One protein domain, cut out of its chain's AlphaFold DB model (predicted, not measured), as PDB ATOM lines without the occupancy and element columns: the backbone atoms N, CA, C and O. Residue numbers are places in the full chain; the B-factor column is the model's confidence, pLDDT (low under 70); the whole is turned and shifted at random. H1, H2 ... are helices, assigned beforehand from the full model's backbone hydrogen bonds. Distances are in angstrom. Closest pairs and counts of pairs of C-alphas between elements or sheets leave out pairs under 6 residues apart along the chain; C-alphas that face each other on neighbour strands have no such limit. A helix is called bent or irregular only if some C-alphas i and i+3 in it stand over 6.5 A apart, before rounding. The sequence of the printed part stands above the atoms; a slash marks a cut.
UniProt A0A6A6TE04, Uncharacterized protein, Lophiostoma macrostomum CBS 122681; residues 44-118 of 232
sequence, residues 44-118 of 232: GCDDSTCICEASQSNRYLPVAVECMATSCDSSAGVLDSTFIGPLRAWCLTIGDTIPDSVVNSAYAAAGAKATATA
ATOM      1  N   GLY A  44      -1.050  25.474  36.283       70.06
ATOM      2  CA  GLY A  44      -0.132  26.512  35.805       70.06
ATOM      3  C   GLY A  44       0.225  27.572  36.845       70.06
ATOM      4  O   GLY A  44       0.100  28.755  36.551       70.06
ATOM      5  N   CYS A  45       0.602  27.159  38.057       84.25
ATOM      6  CA  CYS A  45       0.951  28.098  39.120       84.25
ATOM      7  C   CYS A  45       2.393  28.591  38.954       84.25
ATOM      8  O   CYS A  45       3.339  27.840  39.190       84.25
ATOM      9  N   ASP A  46       2.546  29.856  38.577       82.69
ATOM     10  CA  ASP A  46       3.816  30.585  38.499       82.69
ATOM     11  C   ASP A  46       4.074  31.449  39.738       82.69
ATOM     12  O   ASP A  46       5.224  31.760  40.060       82.69
ATOM     13  N   ASP A  47       3.018  31.804  40.468       86.31
ATOM     14  CA  ASP A  47       3.139  32.474  41.746       86.31
ATOM     15  C   ASP A  47       3.091  31.505  42.922       86.31
ATOM     16  O   ASP A  47       2.557  30.392  42.916       86.31
ATOM     17  N   SER A  48       3.687  31.993  43.985       84.50
ATOM     18  CA  SER A  48       3.954  31.229  45.166       84.50
ATOM     19  C   SER A  48       2.629  30.902  45.895       84.50
ATOM     20  O   SER A  48       2.398  29.757  46.300       84.50
ATOM     21  N   THR A  49       1.717  31.866  46.028       90.00
ATOM     22  CA  THR A  49       0.413  31.664  46.676       90.00
ATOM     23  C   THR A  49      -0.401  30.593  45.949       90.00
ATOM     24  O   THR A  49      -0.908  29.678  46.599       90.00
ATOM     25  N   CYS A  50      -0.421  30.627  44.614       91.44
ATOM     26  CA  CYS A  50      -1.030  29.594  43.781       91.44
ATOM     27  C   CYS A  50      -0.400  28.224  44.043       91.44
ATOM     28  O   CYS A  50      -1.127  27.251  44.238       91.44
ATOM     29  N   ILE A  51       0.935  28.128  44.132       90.06
ATOM     30  CA  ILE A  51       1.615  26.861  44.443       90.06
ATOM     31  C   ILE A  51       1.145  26.305  45.794       90.06
ATOM     32  O   ILE A  51       0.858  25.108  45.882       90.06
ATOM     33  N   CYS A  52       1.042  27.128  46.842       92.38
ATOM     34  CA  CYS A  52       0.573  26.661  48.151       92.38
ATOM     35  C   CYS A  52      -0.892  26.240  48.140       92.38
ATOM     36  O   CYS A  52      -1.216  25.179  48.671       92.38
ATOM     37  N   GLU A  53      -1.765  27.027  47.511       92.69
ATOM     38  CA  GLU A  53      -3.189  26.715  47.390       92.69
ATOM     39  C   GLU A  53      -3.401  25.424  46.586       92.69
ATOM     40  O   GLU A  53      -4.080  24.493  47.034       92.69
ATOM     41  N   ALA A  54      -2.730  25.297  45.442       92.62
ATOM     42  CA  ALA A  54      -2.780  24.105  44.609       92.62
ATOM     43  C   ALA A  54      -2.195  22.880  45.325       92.62
ATOM     44  O   ALA A  54      -2.734  21.776  45.189       92.62
ATOM     45  N   SER A  55      -1.155  23.064  46.146       91.75
ATOM     46  CA  SER A  55      -0.553  22.010  46.973       91.75
ATOM     47  C   SER A  55      -1.476  21.489  48.075       91.75
ATOM     48  O   SER A  55      -1.212  20.422  48.622       91.75
ATOM     49  N   GLN A  56      -2.591  22.159  48.377       91.75
ATOM     50  CA  GLN A  56      -3.628  21.591  49.247       91.75
ATOM     51  C   GLN A  56      -4.447  20.500  48.537       91.75
ATOM     52  O   GLN A  56      -5.157  19.722  49.180       91.75
ATOM     53  N   SER A  57      -4.349  20.406  47.208       91.38
ATOM     54  CA  SER A  57      -5.046  19.395  46.421       91.38
ATOM     55  C   SER A  57      -4.247  18.090  46.313       91.38
ATOM     56  O   SER A  57      -3.052  18.073  46.030       91.38
ATOM     57  N   ASN A  58      -4.946  16.953  46.408       88.81
ATOM     58  CA  ASN A  58      -4.369  15.614  46.199       88.81
ATOM     59  C   ASN A  58      -3.982  15.318  44.734       88.81
ATOM     60  O   ASN A  58      -3.755  14.162  44.387       88.81
ATOM     61  N   ARG A  59      -3.996  16.312  43.839       89.75
ATOM     62  CA  ARG A  59      -3.694  16.115  42.411       89.75
ATOM     63  C   ARG A  59      -2.490  16.911  41.944       89.75
ATOM     64  O   ARG A  59      -1.755  16.408  41.108       89.75
ATOM     65  N   TYR A  60      -2.268  18.096  42.500       91.31
ATOM     66  CA  TYR A  60      -1.152  18.946  42.104       91.31
ATOM     67  C   TYR A  60       0.199  18.350  42.517       91.31
ATOM     68  O   TYR A  60       1.029  18.036  41.668       91.31
ATOM     69  N   LEU A  61       0.387  18.113  43.821       91.25
ATOM     70  CA  LEU A  61       1.660  17.636  44.367       91.25
ATOM     71  C   LEU A  61       2.102  16.279  43.801       91.25
ATOM     72  O   LEU A  61       3.268  16.163  43.433       91.25
ATOM     73  N   PRO A  62       1.226  15.262  43.676       90.62
ATOM     74  CA  PRO A  62       1.618  13.999  43.061       90.62
ATOM     75  C   PRO A  62       2.127  14.160  41.628       90.62
ATOM     76  O   PRO A  62       3.152  13.575  41.307       90.62
ATOM     77  N   VAL A  63       1.471  14.979  40.798       90.81
ATOM     78  CA  VAL A  63       1.884  15.208  39.401       90.81
ATOM     79  C   VAL A  63       3.208  15.970  39.335       90.81
ATOM     80  O   VAL A  63       4.098  15.576  38.586       90.81
ATOM     81  N   ALA A  64       3.381  17.006  40.159       91.19
ATOM     82  CA  ALA A  64       4.632  17.758  40.222       91.19
ATOM     83  C   ALA A  64       5.804  16.874  40.685       91.19
ATOM     84  O   ALA A  64       6.850  16.838  40.039       91.19
ATOM     85  N   VAL A  65       5.624  16.107  41.770       89.44
ATOM     86  CA  VAL A  65       6.640  15.170  42.286       89.44
ATOM     87  C   VAL A  65       6.940  14.073  41.272       89.44
ATOM     88  O   VAL A  65       8.094  13.679  41.113       89.44
ATOM     89  N   GLU A  66       5.927  13.602  40.553       88.50
ATOM     90  CA  GLU A  66       6.098  12.639  39.478       88.50
ATOM     91  C   GLU A  66       6.952  13.204  38.334       88.50
ATOM     92  O   GLU A  66       7.847  12.505  37.854       88.50
ATOM     93  N   CYS A  67       6.710  14.457  37.936       90.38
ATOM     94  CA  CYS A  67       7.525  15.169  36.956       90.38
ATOM     95  C   CYS A  67       8.969  15.314  37.444       90.38
ATOM     96  O   CYS A  67       9.893  14.936  36.729       90.38
ATOM     97  N   MET A  68       9.182  15.759  38.686       88.56
ATOM     98  CA  MET A  68      10.528  15.908  39.250       88.56
ATOM     99  C   MET A  68      11.275  14.575  39.307       88.56
ATOM    100  O   MET A  68      12.432  14.493  38.902       88.56
ATOM    101  N   ALA A  69      10.606  13.508  39.750       87.19
ATOM    102  CA  ALA A  69      11.198  12.177  39.814       87.19
ATOM    103  C   ALA A  69      11.667  11.678  38.437       87.19
ATOM    104  O   ALA A  69      12.654  10.949  38.365       87.19
ATOM    105  N   THR A  70      10.986  12.062  37.352       87.69
ATOM    106  CA  THR A  70      11.377  11.664  35.992       87.69
ATOM    107  C   THR A  70      12.332  12.619  35.297       87.69
ATOM    108  O   THR A  70      13.193  12.159  34.554       87.69
ATOM    109  N   SER A  71      12.176  13.924  35.499       87.94
ATOM    110  CA  SER A  71      12.848  14.956  34.701       87.94
ATOM    111  C   SER A  71      14.113  15.488  35.370       87.94
ATOM    112  O   SER A  71      15.009  15.969  34.683       87.94
ATOM    113  N   CYS A  72      14.215  15.380  36.697       86.12
ATOM    114  CA  CYS A  72      15.307  15.970  37.474       86.12
ATOM    115  C   CYS A  72      16.342  14.962  37.981       86.12
ATOM    116  O   CYS A  72      17.197  15.338  38.780       86.12
ATOM    117  N   ASP A  73      16.250  13.694  37.559       80.31
ATOM    118  CA  ASP A  73      17.136  12.587  37.968       80.31
ATOM    119  C   ASP A  73      17.394  12.527  39.489       80.31
ATOM    120  O   ASP A  73      18.476  12.219  39.993       80.31
ATOM    121  N   SER A  74      16.374  12.883  40.264       69.75
ATOM    122  CA  SER A  74      16.453  12.910  41.715       69.75
ATOM    123  C   SER A  74      16.005  11.564  42.264       69.75
ATOM    124  O   SER A  74      14.828  11.206  42.190       69.75
ATOM    125  N   SER A  75      16.943  10.815  42.849       70.44
ATOM    126  CA  SER A  75      16.606   9.607  43.609       70.44
ATOM    127  C   SER A  75      15.551   9.926  44.679       70.44
ATOM    128  O   SER A  75      15.609  10.974  45.326       70.44
ATOM    129  N   ALA A  76      14.585   9.023  44.879       64.19
ATOM    130  CA  ALA A  76      13.406   9.271  45.714       64.19
ATOM    131  C   ALA A  76      13.722   9.743  47.149       64.19
ATOM    132  O   ALA A  76      12.935  10.474  47.744       64.19
ATOM    133  N   GLY A  77      14.888   9.369  47.690       62.31
ATOM    134  CA  GLY A  77      15.340   9.810  49.012       62.31
ATOM    135  C   GLY A  77      15.762  11.283  49.088       62.31
ATOM    136  O   GLY A  77      15.705  11.866  50.164       62.31
ATOM    137  N   VAL A  78      16.159  11.903  47.972       71.06
ATOM    138  CA  VAL A  78      16.558  13.324  47.923       71.06
ATOM    139  C   VAL A  78      15.336  14.240  47.814       71.06
ATOM    140  O   VAL A  78      15.368  15.368  48.302       71.06
ATOM    141  N   LEU A  79      14.238  13.738  47.237       72.56
ATOM    142  CA  LEU A  79      12.983  14.480  47.091       72.56
ATOM    143  C   LEU A  79      12.363  14.845  48.451       72.56
ATOM    144  O   LEU A  79      11.815  15.935  48.591       72.56
ATOM    145  N   ASP A  80      12.482  13.982  49.466       70.06
ATOM    146  CA  ASP A  80      11.825  14.201  50.761       70.06
ATOM    147  C   ASP A  80      12.384  15.409  51.520       70.06
ATOM    148  O   ASP A  80      11.669  16.361  51.846       70.06
ATOM    149  N   SER A  81      13.696  15.404  51.740       70.19
ATOM    150  CA  SER A  81      14.370  16.450  52.504       70.19
ATOM    151  C   SER A  81      14.519  17.756  51.727       70.19
ATOM    152  O   SER A  81      14.523  18.826  52.337       70.19
ATOM    153  N   THR A  82      14.635  17.680  50.400       79.38
ATOM    154  CA  THR A  82      15.012  18.835  49.575       79.38
ATOM    155  C   THR A  82      13.799  19.559  48.996       79.38
ATOM    156  O   THR A  82      13.862  20.769  48.819       79.38
ATOM    157  N   PHE A  83      12.685  18.865  48.724       82.81
ATOM    158  CA  PHE A  83      11.506  19.485  48.101       82.81
ATOM    159  C   PHE A  83      10.403  19.792  49.104       82.81
ATOM    160  O   PHE A  83      10.037  20.947  49.329       82.81
ATOM    161  N   ILE A  84       9.872  18.747  49.734       85.81
ATOM    162  CA  ILE A  84       8.662  18.860  50.550       85.81
ATOM    163  C   ILE A  84       8.932  19.645  51.833       85.81
ATOM    164  O   ILE A  84       8.071  20.409  52.267       85.81
ATOM    165  N   GLY A  85      10.117  19.490  52.430       86.81
ATOM    166  CA  GLY A  85      10.519  20.242  53.620       86.81
ATOM    167  C   GLY A  85      10.446  21.760  53.405       86.81
ATOM    168  O   GLY A  85       9.655  22.422  54.085       86.81
ATOM    169  N   PRO A  86      11.214  22.315  52.449       85.00
ATOM    170  CA  PRO A  86      11.152  23.734  52.109       85.00
ATOM    171  C   PRO A  86       9.756  24.197  51.691       85.00
ATOM    172  O   PRO A  86       9.300  25.221  52.191       85.00
ATOM    173  N   LEU A  87       9.038  23.422  50.870       87.88
ATOM    174  CA  LEU A  87       7.693  23.787  50.421       87.88
ATOM    175  C   LEU A  87       6.700  23.902  51.589       87.88
ATOM    176  O   LEU A  87       5.953  24.873  51.678       87.88
ATOM    177  N   ARG A  88       6.715  22.950  52.532       89.88
ATOM    178  CA  ARG A  88       5.874  22.995  53.741       89.88
ATOM    179  C   ARG A  88       6.217  24.182  54.624       89.88
ATOM    180  O   ARG A  88       5.311  24.874  55.083       89.88
ATOM    181  N   ALA A  89       7.507  24.393  54.882       86.25
ATOM    182  CA  ALA A  89       7.971  25.516  55.690       86.25
ATOM    183  C   ALA A  89       7.546  26.843  55.061       86.25
ATOM    184  O   ALA A  89       7.121  27.755  55.763       86.25
ATOM    185  N   TRP A  90       7.606  26.921  53.738       86.12
ATOM    186  CA  TRP A  90       7.251  28.097  52.980       86.12
ATOM    187  C   TRP A  90       5.735  28.350  52.969       86.12
ATOM    188  O   TRP A  90       5.302  29.433  53.361       86.12
ATOM    189  N   CYS A  91       4.905  27.347  52.692       91.38
ATOM    190  CA  CYS A  91       3.451  27.509  52.761       91.38
ATOM    191  C   CYS A  91       2.931  27.786  54.180       91.38
ATOM    192  O   CYS A  91       1.955  28.518  54.358       91.38
ATOM    193  N   LEU A  92       3.641  27.313  55.211       89.81
ATOM    194  CA  LEU A  92       3.384  27.704  56.597       89.81
ATOM    195  C   LEU A  92       3.545  29.221  56.807       89.81
ATOM    196  O   LEU A  92       2.790  29.799  57.584       89.81
ATOM    197  N   THR A  93       4.486  29.876  56.112       87.19
ATOM    198  CA  THR A  93       4.681  31.336  56.231       87.19
ATOM    199  C   THR A  93       3.527  32.149  55.645       87.19
ATOM    200  O   THR A  93       3.248  33.236  56.145       87.19
ATOM    201  N   ILE A  94       2.827  31.610  54.642       88.31
ATOM    202  CA  ILE A  94       1.657  32.240  54.004       88.31
ATOM    203  C   ILE A  94       0.357  31.930  54.764       88.31
ATOM    204  O   ILE A  94      -0.625  32.654  54.642       88.31
ATOM    205  N   GLY A  95       0.371  30.906  55.621       91.25
ATOM    206  CA  GLY A  95      -0.794  30.456  56.388       91.25
ATOM    207  C   GLY A  95      -1.531  29.273  55.760       91.25
ATOM    208  O   GLY A  95      -2.490  28.779  56.349       91.25
ATOM    209  N   ASP A  96      -1.044  28.758  54.633       91.75
ATOM    210  CA  ASP A  96      -1.647  27.657  53.880       91.75
ATOM    211  C   ASP A  96      -0.889  26.353  54.119       91.75
ATOM    212  O   ASP A  96      -0.130  25.860  53.289       91.75
ATOM    213  N   THR A  97      -1.064  25.767  55.302       92.75
ATOM    214  CA  THR A  97      -0.325  24.545  55.653       92.75
ATOM    215  C   THR A  97      -0.735  23.376  54.757       92.75
ATOM    216  O   THR A  97      -1.901  22.985  54.726       92.75
ATOM    217  N   ILE A  98       0.241  22.768  54.078       92.62
ATOM    218  CA  ILE A  98       0.010  21.589  53.239       92.62
ATOM    219  C   ILE A  98      -0.395  20.404  54.134       92.62
ATOM    220  O   ILE A  98       0.379  20.026  55.019       92.62
ATOM    221  N   PRO A  99      -1.562  19.773  53.907       93.81
ATOM    222  CA  PRO A  99      -1.994  18.631  54.701       93.81
ATOM    223  C   PRO A  99      -1.030  17.445  54.574       93.81
ATOM    224  O   PRO A  99      -0.597  17.088  53.475       93.81
ATOM    225  N   ASP A 100      -0.761  16.754  55.687       92.19
ATOM    226  CA  ASP A 100       0.091  15.557  55.684       92.19
ATOM    227  C   ASP A 100      -0.431  14.448  54.760       92.19
ATOM    228  O   ASP A 100       0.356  13.698  54.185       92.19
ATOM    229  N   SER A 101      -1.750  14.367  54.567       93.12
ATOM    230  CA  SER A 101      -2.375  13.421  53.639       93.12
ATOM    231  C   SER A 101      -1.944  13.647  52.190       93.12
ATOM    232  O   SER A 101      -1.639  12.677  51.496       93.12
ATOM    233  N   VAL A 102      -1.867  14.907  51.746       93.38
ATOM    234  CA  VAL A 102      -1.456  15.253  50.379       93.38
ATOM    235  C   VAL A 102       0.006  14.885  50.174       93.38
ATOM    236  O   VAL A 102       0.363  14.252  49.183       93.38
ATOM    237  N   VAL A 103       0.847  15.207  51.148       90.06
ATOM    238  CA  VAL A 103       2.279  14.908  51.094       90.06
ATOM    239  C   VAL A 103       2.536  13.402  51.090       90.06
ATOM    240  O   VAL A 103       3.270  12.912  50.236       90.06
ATOM    241  N   ASN A 104       1.873  12.642  51.966       90.31
ATOM    242  CA  ASN A 104       1.964  11.180  51.958       90.31
ATOM    243  C   ASN A 104       1.479  10.589  50.628       90.31
ATOM    244  O   ASN A 104       2.071   9.630  50.134       90.31
ATOM    245  N   SER A 105       0.437  11.169  50.021       90.75
ATOM    246  CA  SER A 105      -0.033  10.746  48.698       90.75
ATOM    247  C   SER A 105       0.992  11.031  47.594       90.75
ATOM    248  O   SER A 105       1.198  10.188  46.722       90.75
ATOM    249  N   ALA A 106       1.691  12.167  47.666       89.62
ATOM    250  CA  ALA A 106       2.727  12.539  46.711       89.62
ATOM    251  C   ALA A 106       3.946  11.607  46.809       89.62
ATOM    252  O   ALA A 106       4.444  11.145  45.783       89.62
ATOM    253  N   TYR A 107       4.362  11.226  48.024       84.25
ATOM    254  CA  TYR A 107       5.401  10.206  48.212       84.25
ATOM    255  C   TYR A 107       4.991   8.838  47.695       84.25
ATOM    256  O   TYR A 107       5.792   8.153  47.056       84.25
ATOM    257  N   ALA A 108       3.747   8.432  47.953       86.94
ATOM    258  CA  ALA A 108       3.235   7.168  47.444       86.94
ATOM    259  C   ALA A 108       3.248   7.142  45.906       86.94
ATOM    260  O   ALA A 108       3.652   6.137  45.320       86.94
ATOM    261  N   ALA A 109       2.881   8.250  45.254       83.81
ATOM    262  CA  ALA A 109       2.930   8.383  43.798       83.81
ATOM    263  C   ALA A 109       4.370   8.310  43.257       83.81
ATOM    264  O   ALA A 109       4.648   7.539  42.334       83.81
ATOM    265  N   ALA A 110       5.302   9.031  43.885       82.94
ATOM    266  CA  ALA A 110       6.719   9.007  43.521       82.94
ATOM    267  C   ALA A 110       7.325   7.598  43.641       82.94
ATOM    268  O   ALA A 110       7.986   7.104  42.723       82.94
ATOM    269  N   GLY A 111       7.058   6.920  44.762       79.06
ATOM    270  CA  GLY A 111       7.554   5.570  45.026       79.06
ATOM    271  C   GLY A 111       6.962   4.523  44.080       79.06
ATOM    272  O   GLY A 111       7.679   3.632  43.611       79.06
ATOM    273  N   ALA A 112       5.675   4.646  43.741       79.38
ATOM    274  CA  ALA A 112       5.020   3.744  42.798       79.38
ATOM    275  C   ALA A 112       5.661   3.821  41.402       79.38
ATOM    276  O   ALA A 112       5.923   2.785  40.786       79.38
ATOM    277  N   LYS A 113       5.988   5.030  40.926       71.00
ATOM    278  CA  LYS A 113       6.607   5.221  39.605       71.00
ATOM    279  C   LYS A 113       8.065   4.767  39.552       71.00
ATOM    280  O   LYS A 113       8.469   4.137  38.569       71.00
ATOM    281  N   ALA A 114       8.835   5.009  40.612       68.12
ATOM    282  CA  ALA A 114      10.198   4.487  40.719       68.12
ATOM    283  C   ALA A 114      10.215   2.947  40.633       68.12
ATOM    284  O   ALA A 114      11.019   2.363  39.907       68.12
ATOM    285  N   THR A 115       9.256   2.292  41.293       66.38
ATOM    286  CA  THR A 115       9.115   0.825  41.274       66.38
ATOM    287  C   THR A 115       8.677   0.296  39.899       66.38
ATOM    288  O   THR A 115       9.200  -0.714  39.419       66.38
ATOM    289  N   ALA A 116       7.760   0.995  39.219       63.38
ATOM    290  CA  ALA A 116       7.328   0.639  37.864       63.38
ATOM    291  C   ALA A 116       8.468   0.748  36.833       63.38
ATOM    292  O   ALA A 116       8.593  -0.095  35.939       63.38
ATOM    293  N   THR A 117       9.336   1.748  36.996       57.56
ATOM    294  CA  THR A 117      10.498   1.962  36.123       57.56
ATOM    295  C   THR A 117      11.559   0.879  36.342       57.56
ATOM    296  O   THR A 117      12.087   0.342  35.371       57.56
ATOM    297  N   ALA A 118      11.795   0.460  37.591       58.28
ATOM    298  CA  ALA A 118      12.715  -0.636  37.910       58.28
ATOM    299  C   ALA A 118      12.256  -2.001  37.357       58.28
ATOM    300  O   ALA A 118      13.078  -2.820  36.956       58.28
TER     301      ALA A 118
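This is residues 44 to 118 of the 232 residues of an uncharacterized protein of Lophiostoma macrostomum CBS 122681 (UniProt A0A6A6TE04). A short helix, H1, is followed by an up-and-down bundle of three helices, H2, H3 and H4, in which each runs against the one before it. H2 and H4 pair side by side, while the long H3 runs back past them with few contacts and reaches H1 with residues 91 to 94. The 75 printed residues hold four named helices, in the order H1, H2, H3, H4, and no named strand; the class is all helix. The whole is compact, with a radius of gyration of the C-alphas of 12.0 A, and elongated in outline, spanning 38 by 23 by 20 A.

The printed part begins at Gly 44, and H1 takes residues 48 to 55, from C-alpha 48 at (3.954, 31.229, 45.166), 10.4 A from first to last C-alpha. H2 takes residues 60 to 71 and is 16.3 A long. H3 takes residues 76 to 94 and is 27.1 A long, from C-alpha 76 at (13.406, 9.271, 45.714). It is neither bent nor irregular, but only just: C-alphas 81 and 84 are 6.5 A apart. H4 takes residues 100 to 118, is 27.2 A long, and ends at C-alpha 118 at (12.715, -0.636, 37.910).

H2 and H4 touch, with 19 pairs of C-alphas within 8 A; the closest are those of Pro 62 and Ala 106, 4.1 A apart. They run the same way at a shallow tilt of 31 degrees. H3 and H4 form a helical hairpin: they touch, H3 with residues 76 to 84 alone, and run opposite ways at a shallow tilt of 23 degrees. Their closest C-alphas are those of Ala 76 and Gly 111, 7.0 A apart. H2 and H3, also a helical hairpin, only just touch, with 3 pairs of C-alphas within 8 A, the closest being those of Ala 69 and Ala 76 at 6.9 A. They run opposite ways at a tilt of 38 degrees, only just steep. H1 and H3 only just touch, with 3 such pairs, the closest C-alphas being those of Cys 52 and Cys 91 at 5.5 A; they run opposite ways at a steep tilt of 62 degrees. H1 and H2 only just touch, also with 3 pairs, and only at the corner by their link; the C-alphas of Ser 55 and Leu 61 are closest at 5.6 A. Every O i to N i+4 pair is within hydrogen-bond range in H1, H2 and H4, and 9 of 15 are in H3.

The C-alphas of Gly 95 and Ala 118 are the two farthest apart, at 38.6 A. The printed part has no cut, and the three links between helices are tight. The mean pLDDT of the printed part is 84.2, with residue 74, residues 76 to 77 and residues 114 to 118 under 70.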